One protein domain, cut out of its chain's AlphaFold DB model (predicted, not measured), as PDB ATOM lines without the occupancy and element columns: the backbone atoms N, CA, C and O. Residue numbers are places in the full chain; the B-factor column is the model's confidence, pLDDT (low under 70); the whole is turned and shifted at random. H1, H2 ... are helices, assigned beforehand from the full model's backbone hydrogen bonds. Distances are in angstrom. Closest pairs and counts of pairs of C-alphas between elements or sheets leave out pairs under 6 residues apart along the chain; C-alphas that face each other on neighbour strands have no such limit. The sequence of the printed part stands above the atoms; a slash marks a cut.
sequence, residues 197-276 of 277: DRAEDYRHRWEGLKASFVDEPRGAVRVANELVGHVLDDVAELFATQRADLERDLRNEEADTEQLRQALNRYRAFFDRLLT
ATOM      1  N   ASP A 197      45.558 -33.037 -39.611       81.75
ATOM      2  CA  ASP A 197      44.309 -33.339 -38.897       81.75
ATOM      3  C   ASP A 197      43.084 -32.701 -39.570       81.75
ATOM      4  O   ASP A 197      42.069 -33.354 -39.806       81.75
ATOM      5  N   ARG A 198      43.205 -31.432 -39.982       83.94
ATOM      6  CA  ARG A 198      42.140 -30.722 -40.704       83.94
ATOM      7  C   ARG A 198      41.887 -31.332 -42.077       83.94
ATOM      8  O   ARG A 198      40.734 -31.468 -42.483       83.94
ATOM      9  N   ALA A 199      42.943 -31.718 -42.790       87.50
ATOM     10  CA  ALA A 199      42.810 -32.385 -44.081       87.50
ATOM     11  C   ALA A 199      42.080 -33.736 -43.954       87.50
ATOM     12  O   ALA A 199      41.228 -34.039 -44.790       87.50
ATOM     13  N   GLU A 200      42.359 -34.520 -42.907       90.62
ATOM     14  CA  GLU A 200      41.639 -35.772 -42.634       90.62
ATOM     15  C   GLU A 200      40.159 -35.523 -42.305       90.62
ATOM     16  O   GLU A 200      39.291 -36.211 -42.844       90.62
ATOM     17  N   ASP A 201      39.836 -34.489 -41.520       91.88
ATOM     18  CA  ASP A 201      38.445 -34.126 -41.221       91.88
ATOM     19  C   ASP A 201      37.645 -33.760 -42.479       91.88
ATOM     20  O   ASP A 201      36.463 -34.104 -42.607       91.88
ATOM     21  N   TYR A 202      38.261 -33.033 -43.415       92.75
ATOM     22  CA  TYR A 202      37.634 -32.705 -44.695       92.75
ATOM     23  C   TYR A 202      37.452 -33.940 -45.572       92.75
ATOM     24  O   TYR A 202      36.386 -34.105 -46.169       92.75
ATOM     25  N   ARG A 203      38.439 -34.844 -45.608       93.31
ATOM     26  CA  ARG A 203      38.321 -36.124 -46.321       93.31
ATOM     27  C   ARG A 203      37.201 -36.978 -45.744       93.31
ATOM     28  O   ARG A 203      36.376 -37.470 -46.505       93.31
ATOM     29  N   HIS A 204      37.101 -37.092 -44.422       95.06
ATOM     30  CA  HIS A 204      36.029 -37.845 -43.774       95.06
ATOM     31  C   HIS A 204      34.641 -37.292 -44.141       95.06
ATOM     32  O   HIS A 204      33.732 -38.045 -44.499       95.06
ATOM     33  N   ARG A 205      34.475 -35.963 -44.117       92.31
ATOM     34  CA  ARG A 205      33.230 -35.301 -44.545       92.31
ATOM     35  C   ARG A 205      32.927 -35.532 -46.028       92.31
ATOM     36  O   ARG A 205      31.775 -35.772 -46.383       92.31
ATOM     37  N   TRP A 206      33.951 -35.516 -46.878       95.56
ATOM     38  CA  TRP A 206      33.827 -35.818 -48.302       95.56
ATOM     39  C   TRP A 206      33.404 -37.271 -48.568       95.56
ATOM     40  O   TRP A 206      32.559 -37.519 -49.429       95.56
ATOM     41  N   GLU A 207      33.929 -38.241 -47.814       94.44
ATOM     42  CA  GLU A 207      33.493 -39.642 -47.909       94.44
ATOM     43  C   GLU A 207      32.012 -39.806 -47.547       94.44
ATOM     44  O   GLU A 207      31.262 -40.443 -48.290       94.44
ATOM     45  N   GLY A 208      31.559 -39.172 -46.458       92.19
ATOM     46  CA  GLY A 208      30.141 -39.170 -46.078       92.19
ATOM     47  C   GLY A 208      29.243 -38.562 -47.161       92.19
ATOM     48  O   GLY A 208      28.159 -39.072 -47.444       92.19
ATOM     49  N   LEU A 209      29.728 -37.520 -47.836       94.00
ATOM     50  CA  LEU A 209      29.016 -36.890 -48.940       94.00
ATOM     51  C   LEU A 209      28.877 -37.814 -50.151       94.00
ATOM     52  O   LEU A 209      27.789 -37.919 -50.721       94.00
ATOM     53  N   LYS A 210      29.949 -38.520 -50.525       91.75
ATOM     54  CA  LYS A 210      29.917 -39.486 -51.631       91.75
ATOM     55  C   LYS A 210      28.884 -40.588 -51.406       91.75
ATOM     56  O   LYS A 210      28.223 -40.984 -52.361       91.75
ATOM     57  N   ALA A 211      28.705 -41.036 -50.162       92.31
ATOM     58  CA  ALA A 211      27.651 -41.986 -49.824       92.31
ATOM     59  C   ALA A 211      26.245 -41.390 -50.048       92.31
ATOM     60  O   ALA A 211      25.398 -42.043 -50.647       92.31
ATOM     61  N   SER A 212      26.018 -40.130 -49.651       90.44
ATOM     62  CA  SER A 212      24.714 -39.455 -49.798       90.44
ATOM     63  C   SER A 212      24.326 -39.102 -51.241       90.44
ATOM     64  O   SER A 212      23.144 -38.941 -51.541       90.44
ATOM     65  N   PHE A 213      25.299 -38.999 -52.153       95.19
ATOM     66  CA  PHE A 213      25.052 -38.636 -53.553       95.19
ATOM     67  C   PHE A 213      24.162 -39.646 -54.289       95.19
ATOM     68  O   PHE A 213      23.429 -39.265 -55.201       95.19
ATOM     69  N   VAL A 214      24.221 -40.922 -53.893       94.44
ATOM     70  CA  VAL A 214      23.437 -41.997 -54.515       94.44
ATOM     71  C   VAL A 214      21.939 -41.812 -54.260       94.44
ATOM     72  O   VAL A 214      21.137 -42.064 -55.158       94.44
ATOM     73  N   ASP A 215      21.574 -41.320 -53.074       94.94
ATOM     74  CA  ASP A 215      20.179 -41.139 -52.666       94.94
ATOM     75  C   ASP A 215      19.659 -39.730 -52.991       94.94
ATOM     76  O   ASP A 215      18.542 -39.570 -53.484       94.94
ATOM     77  N   GLU A 216      20.474 -38.695 -52.759       95.06
ATOM     78  CA  GLU A 216      20.082 -37.296 -52.942       95.06
ATOM     79  C   GLU A 216      21.147 -36.498 -53.719       95.06
ATOM     80  O   GLU A 216      21.905 -35.709 -53.146       95.06
ATOM     81  N   PRO A 217      21.200 -36.623 -55.058       94.12
ATOM     82  CA  PRO A 217      22.289 -36.052 -55.852       94.12
ATOM     83  C   PRO A 217      22.324 -34.519 -55.802       94.12
ATOM     84  O   PRO A 217      23.394 -33.915 -55.752       94.12
ATOM     85  N   ARG A 218      21.157 -33.859 -55.787       95.19
ATOM     86  CA  ARG A 218      21.080 -32.388 -55.729       95.19
ATOM     87  C   ARG A 218      21.487 -31.842 -54.359       95.19
ATOM     88  O   ARG A 218      22.179 -30.828 -54.302       95.19
ATOM     89  N   GLY A 219      21.070 -32.508 -53.282       94.38
ATOM     90  CA  GLY A 219      21.452 -32.150 -51.916       94.38
ATOM     91  C   GLY A 219      22.946 -32.344 -51.692       94.38
ATOM     92  O   GLY A 219      23.624 -31.412 -51.265       94.38
ATOM     93  N   ALA A 220      23.484 -33.495 -52.104       95.50
ATOM     94  CA  ALA A 220      24.906 -33.800 -52.007       95.50
ATOM     95  C   ALA A 220      25.782 -32.767 -52.734       95.50
ATOM     96  O   ALA A 220      26.769 -32.307 -52.174       95.50
ATOM     97  N   VAL A 221      25.411 -32.324 -53.941       95.38
ATOM     98  CA  VAL A 221      26.175 -31.280 -54.652       95.38
ATOM     99  C   VAL A 221      26.132 -29.934 -53.919       95.38
ATOM    100  O   VAL A 221      27.152 -29.249 -53.853       95.38
ATOM    101  N   ARG A 222      24.991 -29.552 -53.327       95.94
ATOM    102  CA  ARG A 222      24.901 -28.313 -52.535       95.94
ATOM    103  C   ARG A 222      25.826 -28.366 -51.320       95.94
ATOM    104  O   ARG A 222      26.606 -27.443 -51.110       95.94
ATOM    105  N   VAL A 223      25.787 -29.472 -50.579       94.88
ATOM    106  CA  VAL A 223      26.660 -29.696 -49.417       94.88
ATOM    107  C   VAL A 223      28.131 -29.757 -49.838       94.88
ATOM    108  O   VAL A 223      28.996 -29.272 -49.117       94.88
ATOM    109  N   ALA A 224      28.437 -30.288 -51.026       95.06
ATOM    110  CA  ALA A 224      29.804 -30.342 -51.539       95.06
ATOM    111  C   ALA A 224      30.335 -28.936 -51.806       95.06
ATOM    112  O   ALA A 224      31.460 -28.624 -51.429       95.06
ATOM    113  N   ASN A 225      29.510 -28.080 -52.408       95.00
ATOM    114  CA  ASN A 225      29.860 -26.685 -52.634       95.00
ATOM    115  C   ASN A 225      30.103 -25.936 -51.313       95.00
ATOM    116  O   ASN A 225      31.085 -25.212 -51.196       95.00
ATOM    117  N   GLU A 226      29.248 -26.142 -50.308       96.50
ATOM    118  CA  GLU A 226      29.438 -25.577 -48.964       96.50
ATOM    119  C   GLU A 226      30.743 -26.079 -48.318       96.50
ATOM    120  O   GLU A 226      31.509 -25.292 -47.765       96.50
ATOM    121  N   LEU A 227      31.043 -27.378 -48.432       95.38
ATOM    122  CA  LEU A 227      32.273 -27.969 -47.905       95.38
ATOM    123  C   LEU A 227      33.523 -27.387 -48.573       95.38
ATOM    124  O   LEU A 227      34.475 -27.052 -47.878       95.38
ATOM    125  N   VAL A 228      33.515 -27.251 -49.902       94.06
ATOM    126  CA  VAL A 228      34.615 -26.625 -50.650       94.06
ATOM    127  C   VAL A 228      34.785 -25.165 -50.240       94.06
ATOM    128  O   VAL A 228      35.917 -24.738 -50.037       94.06
ATOM    129  N   GLY A 229      33.688 -24.422 -50.051       95.62
ATOM    130  CA  GLY A 229      33.726 -23.056 -49.523       95.62
ATOM    131  C   GLY A 229      34.477 -22.977 -48.194       95.62
ATOM    132  O   GLY A 229      35.454 -22.244 -48.091       95.62
ATOM    133  N   HIS A 230      34.121 -23.828 -47.227       93.88
ATOM    134  CA  HIS A 230      34.823 -23.877 -45.941       93.88
ATOM    135  C   HIS A 230      36.307 -24.246 -46.068       93.88
ATOM    136  O   HIS A 230      37.122 -23.747 -45.304       93.88
ATOM    137  N   VAL A 231      36.681 -25.130 -47.001       92.44
ATOM    138  CA  VAL A 231      38.099 -25.460 -47.234       92.44
ATOM    139  C   VAL A 231      38.852 -24.249 -47.779       92.44
ATOM    140  O   VAL A 231      39.970 -23.986 -47.347       92.44
ATOM    141  N   LEU A 232      38.258 -23.517 -48.725       91.19
ATOM    142  CA  LEU A 232      38.866 -22.316 -49.298       91.19
ATOM    143  C   LEU A 232      39.031 -21.212 -48.249       91.19
ATOM    144  O   LEU A 232      40.086 -20.583 -48.212       91.19
ATOM    145  N   ASP A 233      38.031 -21.023 -47.389       92.19
ATOM    146  CA  ASP A 233      38.085 -20.056 -46.291       92.19
ATOM    147  C   ASP A 233      39.197 -20.412 -45.290       92.19
ATOM    148  O   ASP A 233      40.043 -19.568 -44.993       92.19
ATOM    149  N   ASP A 234      39.275 -21.673 -44.845       90.00
ATOM    150  CA  ASP A 234      40.332 -22.149 -43.937       90.00
ATOM    151  C   ASP A 234      41.733 -21.992 -44.564       90.00
ATOM    152  O   ASP A 234      42.691 -21.582 -43.901       90.00
ATOM    153  N   VAL A 235      41.876 -22.299 -45.859       88.94
ATOM    154  CA  VAL A 235      43.137 -22.122 -46.596       88.94
ATOM    155  C   VAL A 235      43.517 -20.639 -46.680       88.94
ATOM    156  O   VAL A 235      44.678 -20.290 -46.458       88.94
ATOM    157  N   ALA A 236      42.558 -19.755 -46.963       89.81
ATOM    158  CA  ALA A 236      42.785 -18.314 -47.023       89.81
ATOM    159  C   ALA A 236      43.193 -17.734 -45.659       89.81
ATOM    160  O   ALA A 236      44.128 -16.931 -45.593       89.81
ATOM    161  N   GLU A 237      42.540 -18.162 -44.575       90.81
ATOM    162  CA  GLU A 237      42.879 -17.750 -43.209       90.81
ATOM    163  C   GLU A 237      44.313 -18.149 -42.857       90.81
ATOM    164  O   GLU A 237      45.114 -17.316 -42.430       90.81
ATOM    165  N   LEU A 238      44.679 -19.401 -43.127       88.06
ATOM    166  CA  LEU A 238      46.025 -19.892 -42.885       88.06
ATOM    167  C   LEU A 238      47.086 -19.089 -43.655       88.06
ATOM    168  O   LEU A 238      48.150 -18.778 -43.112       88.06
ATOM    169  N   PHE A 239      46.817 -18.743 -44.915       86.38
ATOM    170  CA  PHE A 239      47.723 -17.893 -45.684       86.38
ATOM    171  C   PHE A 239      47.840 -16.490 -45.108       86.38
ATOM    172  O   PHE A 239      48.939 -15.933 -45.083       86.38
ATOM    173  N   ALA A 240      46.733 -15.919 -44.632       88.75
ATOM    174  CA  ALA A 240      46.752 -14.625 -43.972       88.75
ATOM    175  C   ALA A 240      47.632 -14.662 -42.713       88.75
ATOM    176  O   ALA A 240      48.432 -13.746 -42.516       88.75
ATOM    177  N   THR A 241      47.556 -15.737 -41.919       88.81
ATOM    178  CA  THR A 241      48.435 -15.955 -40.761       88.81
ATOM    179  C   THR A 241      49.902 -16.069 -41.172       88.81
ATOM    180  O   THR A 241      50.734 -15.331 -40.651       88.81
ATOM    181  N   GLN A 242      50.233 -16.915 -42.153       85.88
ATOM    182  CA  GLN A 242      51.623 -17.086 -42.599       85.88
ATOM    183  C   GLN A 242      52.217 -15.796 -43.169       85.88
ATOM    184  O   GLN A 242      53.379 -15.477 -42.917       85.88
ATOM    185  N   ARG A 243      51.420 -15.013 -43.903       87.88
ATOM    186  CA  ARG A 243      51.846 -13.695 -44.376       87.88
ATOM    187  C   ARG A 243      52.111 -12.740 -43.211       87.88
ATOM    188  O   ARG A 243      53.119 -12.041 -43.237       87.88
ATOM    189  N   ALA A 244      51.246 -12.722 -42.198       87.31
ATOM    190  CA  ALA A 244      51.430 -11.878 -41.020       87.31
ATOM    191  C   ALA A 244      52.709 -12.234 -40.238       87.31
ATOM    192  O   ALA A 244      53.385 -11.332 -39.735       87.31
ATOM    193  N   ASP A 245      53.069 -13.520 -40.181       84.88
ATOM    194  CA  ASP A 245      54.325 -13.986 -39.585       84.88
ATOM    195  C   ASP A 245      55.547 -13.511 -40.388       84.88
ATOM    196  O   ASP A 245      56.496 -12.981 -39.810       84.88
ATOM    197  N   LEU A 246      55.501 -13.590 -41.722       85.00
ATOM    198  CA  LEU A 246      56.565 -13.058 -42.585       85.00
ATOM    199  C   LEU A 246      56.717 -11.531 -42.453       85.00
ATOM    200  O   LEU A 246      57.831 -11.010 -42.394       85.00
ATOM    201  N   GLU A 247      55.603 -10.802 -42.356       84.50
ATOM    202  CA  GLU A 247      55.597  -9.347 -42.156       84.50
ATOM    203  C   GLU A 247      56.105  -8.941 -40.765       84.50
ATOM    204  O   GLU A 247      56.635  -7.843 -40.582       84.50
ATOM    205  N   ARG A 248      55.936  -9.801 -39.754       81.81
ATOM    206  CA  ARG A 248      56.472  -9.570 -38.410       81.81
ATOM    207  C   ARG A 248      57.998  -9.568 -38.414       81.81
ATOM    208  O   ARG A 248      58.585  -8.712 -37.757       81.81
ATOM    209  N   ASP A 249      58.622 -10.470 -39.164       71.44
ATOM    210  CA  ASP A 249      60.082 -10.535 -39.273       71.44
ATOM    211  C   ASP A 249      60.664  -9.287 -39.958       71.44
ATOM    212  O   ASP A 249      61.749  -8.828 -39.597       71.44
ATOM    213  N   LEU A 250      59.912  -8.695 -40.894       74.19
ATOM    214  CA  LEU A 250      60.307  -7.502 -41.648       74.19
ATOM    215  C   LEU A 250      60.165  -6.185 -40.876       74.19
ATOM    216  O   LEU A 250      60.833  -5.211 -41.210       74.19
ATOM    217  N   ARG A 251      59.307  -6.133 -39.850       74.19
ATOM    218  CA  ARG A 251      59.077  -4.927 -39.029       74.19
ATOM    219  C   ARG A 251      60.255  -4.547 -38.126       74.19
ATOM    220  O   ARG A 251      60.186  -3.529 -37.444       74.19
ATOM    221  N   ASN A 252      61.324  -5.337 -38.109       74.12
ATOM    222  CA  ASN A 252      62.554  -4.980 -37.414       74.12
ATOM    223  C   ASN A 252      63.315  -3.933 -38.245       74.12
ATOM    224  O   ASN A 252      64.032  -4.278 -39.180       74.12
ATOM    225  N   GLU A 253      63.159  -2.654 -37.898       65.31
ATOM    226  CA  GLU A 253      63.807  -1.512 -38.575       65.31
ATOM    227  C   GLU A 253      65.352  -1.547 -38.494       65.31
ATOM    228  O   GLU A 253      66.029  -0.852 -39.247       65.31
ATOM    229  N   GLU A 254      65.911  -2.401 -37.630       70.50
ATOM    230  CA  GLU A 254      67.349  -2.660 -37.458       70.50
ATOM    231  C   GLU A 254      67.834  -3.928 -38.193       70.50
ATOM    232  O   GLU A 254      68.916  -4.440 -37.911       70.50
ATOM    233  N   ALA A 255      67.041  -4.490 -39.112       73.94
ATOM    234  CA  ALA A 255      67.427  -5.702 -39.828       73.94
ATOM    235  C   ALA A 255      68.675  -5.477 -40.702       73.94
ATOM    236  O   ALA A 255      68.653  -4.721 -41.675       73.94
ATOM    237  N   ASP A 256      69.752  -6.202 -40.391       81.00
ATOM    238  CA  ASP A 256      70.949  -6.255 -41.230       81.00
ATOM    239  C   ASP A 256      70.618  -6.733 -42.656       81.00
ATOM    240  O   ASP A 256      69.666  -7.483 -42.895       81.00
ATOM    241  N   THR A 257      71.455  -6.368 -43.630       88.75
ATOM    242  CA  THR A 257      71.290  -6.762 -45.045       88.75
ATOM    243  C   THR A 257      71.186  -8.278 -45.248       88.75
ATOM    244  O   THR A 257      70.490  -8.735 -46.156       88.75
ATOM    245  N   GLU A 258      71.817  -9.069 -44.380       88.00
ATOM    246  CA  GLU A 258      71.694 -10.529 -44.372       88.00
ATOM    247  C   GLU A 258      70.307 -11.001 -43.900       88.00
ATOM    248  O   GLU A 258      69.747 -11.933 -44.478       88.00
ATOM    249  N   GLN A 259      69.696 -10.328 -42.921       84.31
ATOM    250  CA  GLN A 259      68.335 -10.642 -42.472       84.31
ATOM    251  C   GLN A 259      67.307 -10.343 -43.564       84.31
ATOM    252  O   GLN A 259      66.406 -11.149 -43.804       84.31
ATOM    253  N   LEU A 260      67.491  -9.244 -44.303       85.94
ATOM    254  CA  LEU A 260      66.668  -8.927 -45.474       85.94
ATOM    255  C   LEU A 260      66.799  -9.998 -46.567       85.94
ATOM    256  O   LEU A 260      65.803 -10.389 -47.181       85.94
ATOM    257  N   ARG A 261      68.010 -10.530 -46.786       90.00
ATOM    258  CA  ARG A 261      68.245 -11.617 -47.750       90.00
ATOM    259  C   ARG A 261      67.522 -12.900 -47.343       90.00
ATOM    260  O   ARG A 261      66.903 -13.554 -48.184       90.00
ATOM    261  N   GLN A 262      67.571 -13.248 -46.060       89.12
ATOM    262  CA  GLN A 262      66.854 -14.405 -45.531       89.12
ATOM    263  C   GLN A 262      65.340 -14.223 -45.614       89.12
ATOM    264  O   GLN A 262      64.647 -15.154 -46.023       89.12
ATOM    265  N   ALA A 263      64.828 -13.033 -45.293       87.69
ATOM    266  CA  ALA A 263      63.412 -12.722 -45.419       87.69
ATOM    267  C   ALA A 263      62.930 -12.886 -46.869       87.69
ATOM    268  O   ALA A 263      61.950 -13.589 -47.107       87.69
ATOM    269  N   LEU A 264      63.661 -12.347 -47.854       88.19
ATOM    270  CA  LEU A 264      63.332 -12.517 -49.275       88.19
ATOM    271  C   LEU A 264      63.305 -13.995 -49.693       88.19
ATOM    272  O   LEU A 264      62.420 -14.410 -50.439       88.19
ATOM    273  N   ASN A 265      64.238 -14.810 -49.192       90.25
ATOM    274  CA  ASN A 265      64.242 -16.243 -49.483       90.25
ATOM    275  C   ASN A 265      63.022 -16.965 -48.873       90.25
ATOM    276  O   ASN A 265      62.437 -17.824 -49.530       90.25
ATOM    277  N   ARG A 266      62.587 -16.582 -47.662       87.44
ATOM    278  CA  ARG A 266      61.349 -17.103 -47.045       87.44
ATOM    279  C   ARG A 266      60.109 -16.708 -47.850       87.44
ATOM    280  O   ARG A 266      59.256 -17.559 -48.087       87.44
ATOM    281  N   TYR A 267      60.037 -15.467 -48.338       89.12
ATOM    282  CA  TYR A 267      58.970 -15.029 -49.248       89.12
ATOM    283  C   TYR A 267      58.966 -15.817 -50.560       89.12
ATOM    284  O   TYR A 267      57.896 -16.192 -51.031       89.12
ATOM    285  N   ARG A 268      60.141 -16.114 -51.132       89.75
ATOM    286  CA  ARG A 268      60.245 -16.942 -52.342       89.75
ATOM    287  C   ARG A 268      59.718 -18.352 -52.103       89.75
ATOM    288  O   ARG A 268      58.887 -18.815 -52.869       89.75
ATOM    289  N   ALA A 269      60.140 -19.001 -51.018       87.38
ATOM    290  CA  ALA A 269      59.652 -20.331 -50.660       87.38
ATOM    291  C   ALA A 269      58.132 -20.343 -50.410       87.38
ATOM    292  O   ALA A 269      57.437 -21.261 -50.840       87.38
ATOM    293  N   PHE A 270      57.600 -19.304 -49.757       84.94
ATOM    294  CA  PHE A 270      56.159 -19.137 -49.562       84.94
ATOM    295  C   PHE A 270      55.410 -18.955 -50.890       84.94
ATOM    296  O   PHE A 270      54.370 -19.572 -51.102       84.94
ATOM    297  N   PHE A 271      55.956 -18.153 -51.805       86.69
ATOM    298  CA  PHE A 271      55.386 -17.936 -53.132       86.69
ATOM    299  C   PHE A 271      55.424 -19.197 -54.002       86.69
ATOM    300  O   PHE A 271      54.419 -19.549 -54.610       86.69
ATOM    301  N   ASP A 272      56.543 -19.922 -54.010       87.81
ATOM    302  CA  ASP A 272      56.653 -21.196 -54.722       87.81
ATOM    303  C   ASP A 272      55.611 -22.194 -54.179       87.81
ATOM    304  O   ASP A 272      54.915 -22.845 -54.954       87.81
ATOM    305  N   ARG A 273      55.401 -22.232 -52.854       83.19
ATOM    306  CA  ARG A 273      54.365 -23.056 -52.206       83.19
ATOM    307  C   ARG A 273      52.944 -22.658 -52.621       83.19
ATOM    308  O   ARG A 273      52.117 -23.548 -52.807       83.19
ATOM    309  N   LEU A 274      52.666 -21.360 -52.804       84.38
ATOM    310  CA  LEU A 274      51.385 -20.853 -53.325       84.38
ATOM    311  C   LEU A 274      51.104 -21.320 -54.761       84.38
ATOM    312  O   LEU A 274      49.951 -21.561 -55.104       84.38
ATOM    313  N   LEU A 275      52.139 -21.445 -55.595       85.25
ATOM    314  CA  LEU A 275      51.993 -21.859 -56.995       85.25
ATOM    315  C   LEU A 275      51.894 -23.377 -57.190       85.25
ATOM    316  O   LEU A 275      51.573 -23.827 -58.286       85.25
ATOM    317  N   THR A 276      52.191 -24.161 -56.154       82.19
ATOM    318  CA  THR A 276      52.177 -25.634 -56.207       82.19
ATOM    319  C   THR A 276      50.926 -26.284 -55.612       82.19
ATOM    320  O   THR A 276      50.883 -27.513 -55.543       82.19
TER     321      THR A 276
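Overview. This is residues 197 to 276 of the 277 residues of an uncharacterized protein of Pseudonocardia oroxyli (UniProt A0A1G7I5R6). One long helix, H2, makes the length of a rod, and a shorter helix folds back along it from each end: H1 beside its first part, and H3, more loosely, near its last part. H1 and H3 do not reach each other, and the three helices make two helical hairpins that share H2. The printed part has 80 residues with three named helices, H1, H2 and H3 in that order along the chain, and no named strand; the class is all helix. The whole is extended, with a radius of gyration of the C-alphas of 19.4 A, and its C-alphas span 63 by 19 by 19 A.

Arrangement. H1, residues 197 to 212, and H2, residues 217 to 250, form a helical hairpin. They touch, and their closest C-alphas are those of Leu 209 and Ala 220, 6.0 A apart. Their lines stand at a shallow tilt of 12 degrees, and they run opposite ways. H2 touches H1 with residues 220 to 231 alone. H2 and H3, residues 257 to 275, form the second helical hairpin. They touch, with the C-alphas of Leu 250 and Ala 263 the closest at 7.1 A, and they run opposite ways at a shallow tilt of 8 degrees. Here H2 touches H3 with residues 246 to 250 alone, and H3 touches H2 with residues 260 to 267 alone. H1 and H3 are apart. In H1, H2 and H3 every pair of O i and N i+4 is within hydrogen-bond range.

Along the chain. H1 begins at C-alpha 197, at (44.309, -33.339, -38.897), and measures 23.2 A from first to last C-alpha over its 16 residues. H2 begins at C-alpha 217, at (22.289, -36.052, -55.852), and is the longest helix, with 34 residues and 49.6 A from first to last C-alpha. H3 has 19 residues, measures 27.3 A and ends at C-alpha 275, at (51.993, -21.859, -56.995).

Size, cuts and confidence. The two C-alphas farthest apart are those of Asp 215 and Glu 254, 62.7 A. The C-alphas of Asp 197 and Thr 276, the first and last printed residues, are 20.5 A apart. The printed part has no cut. The link from H1 to H2 is tight, with 4 residues between them, and the link from H2 to H3 is short, with 6. The mean pLDDT of the printed part is 88.5, and residue 253, in the link from H2 to H3, is the one printed residue under 70.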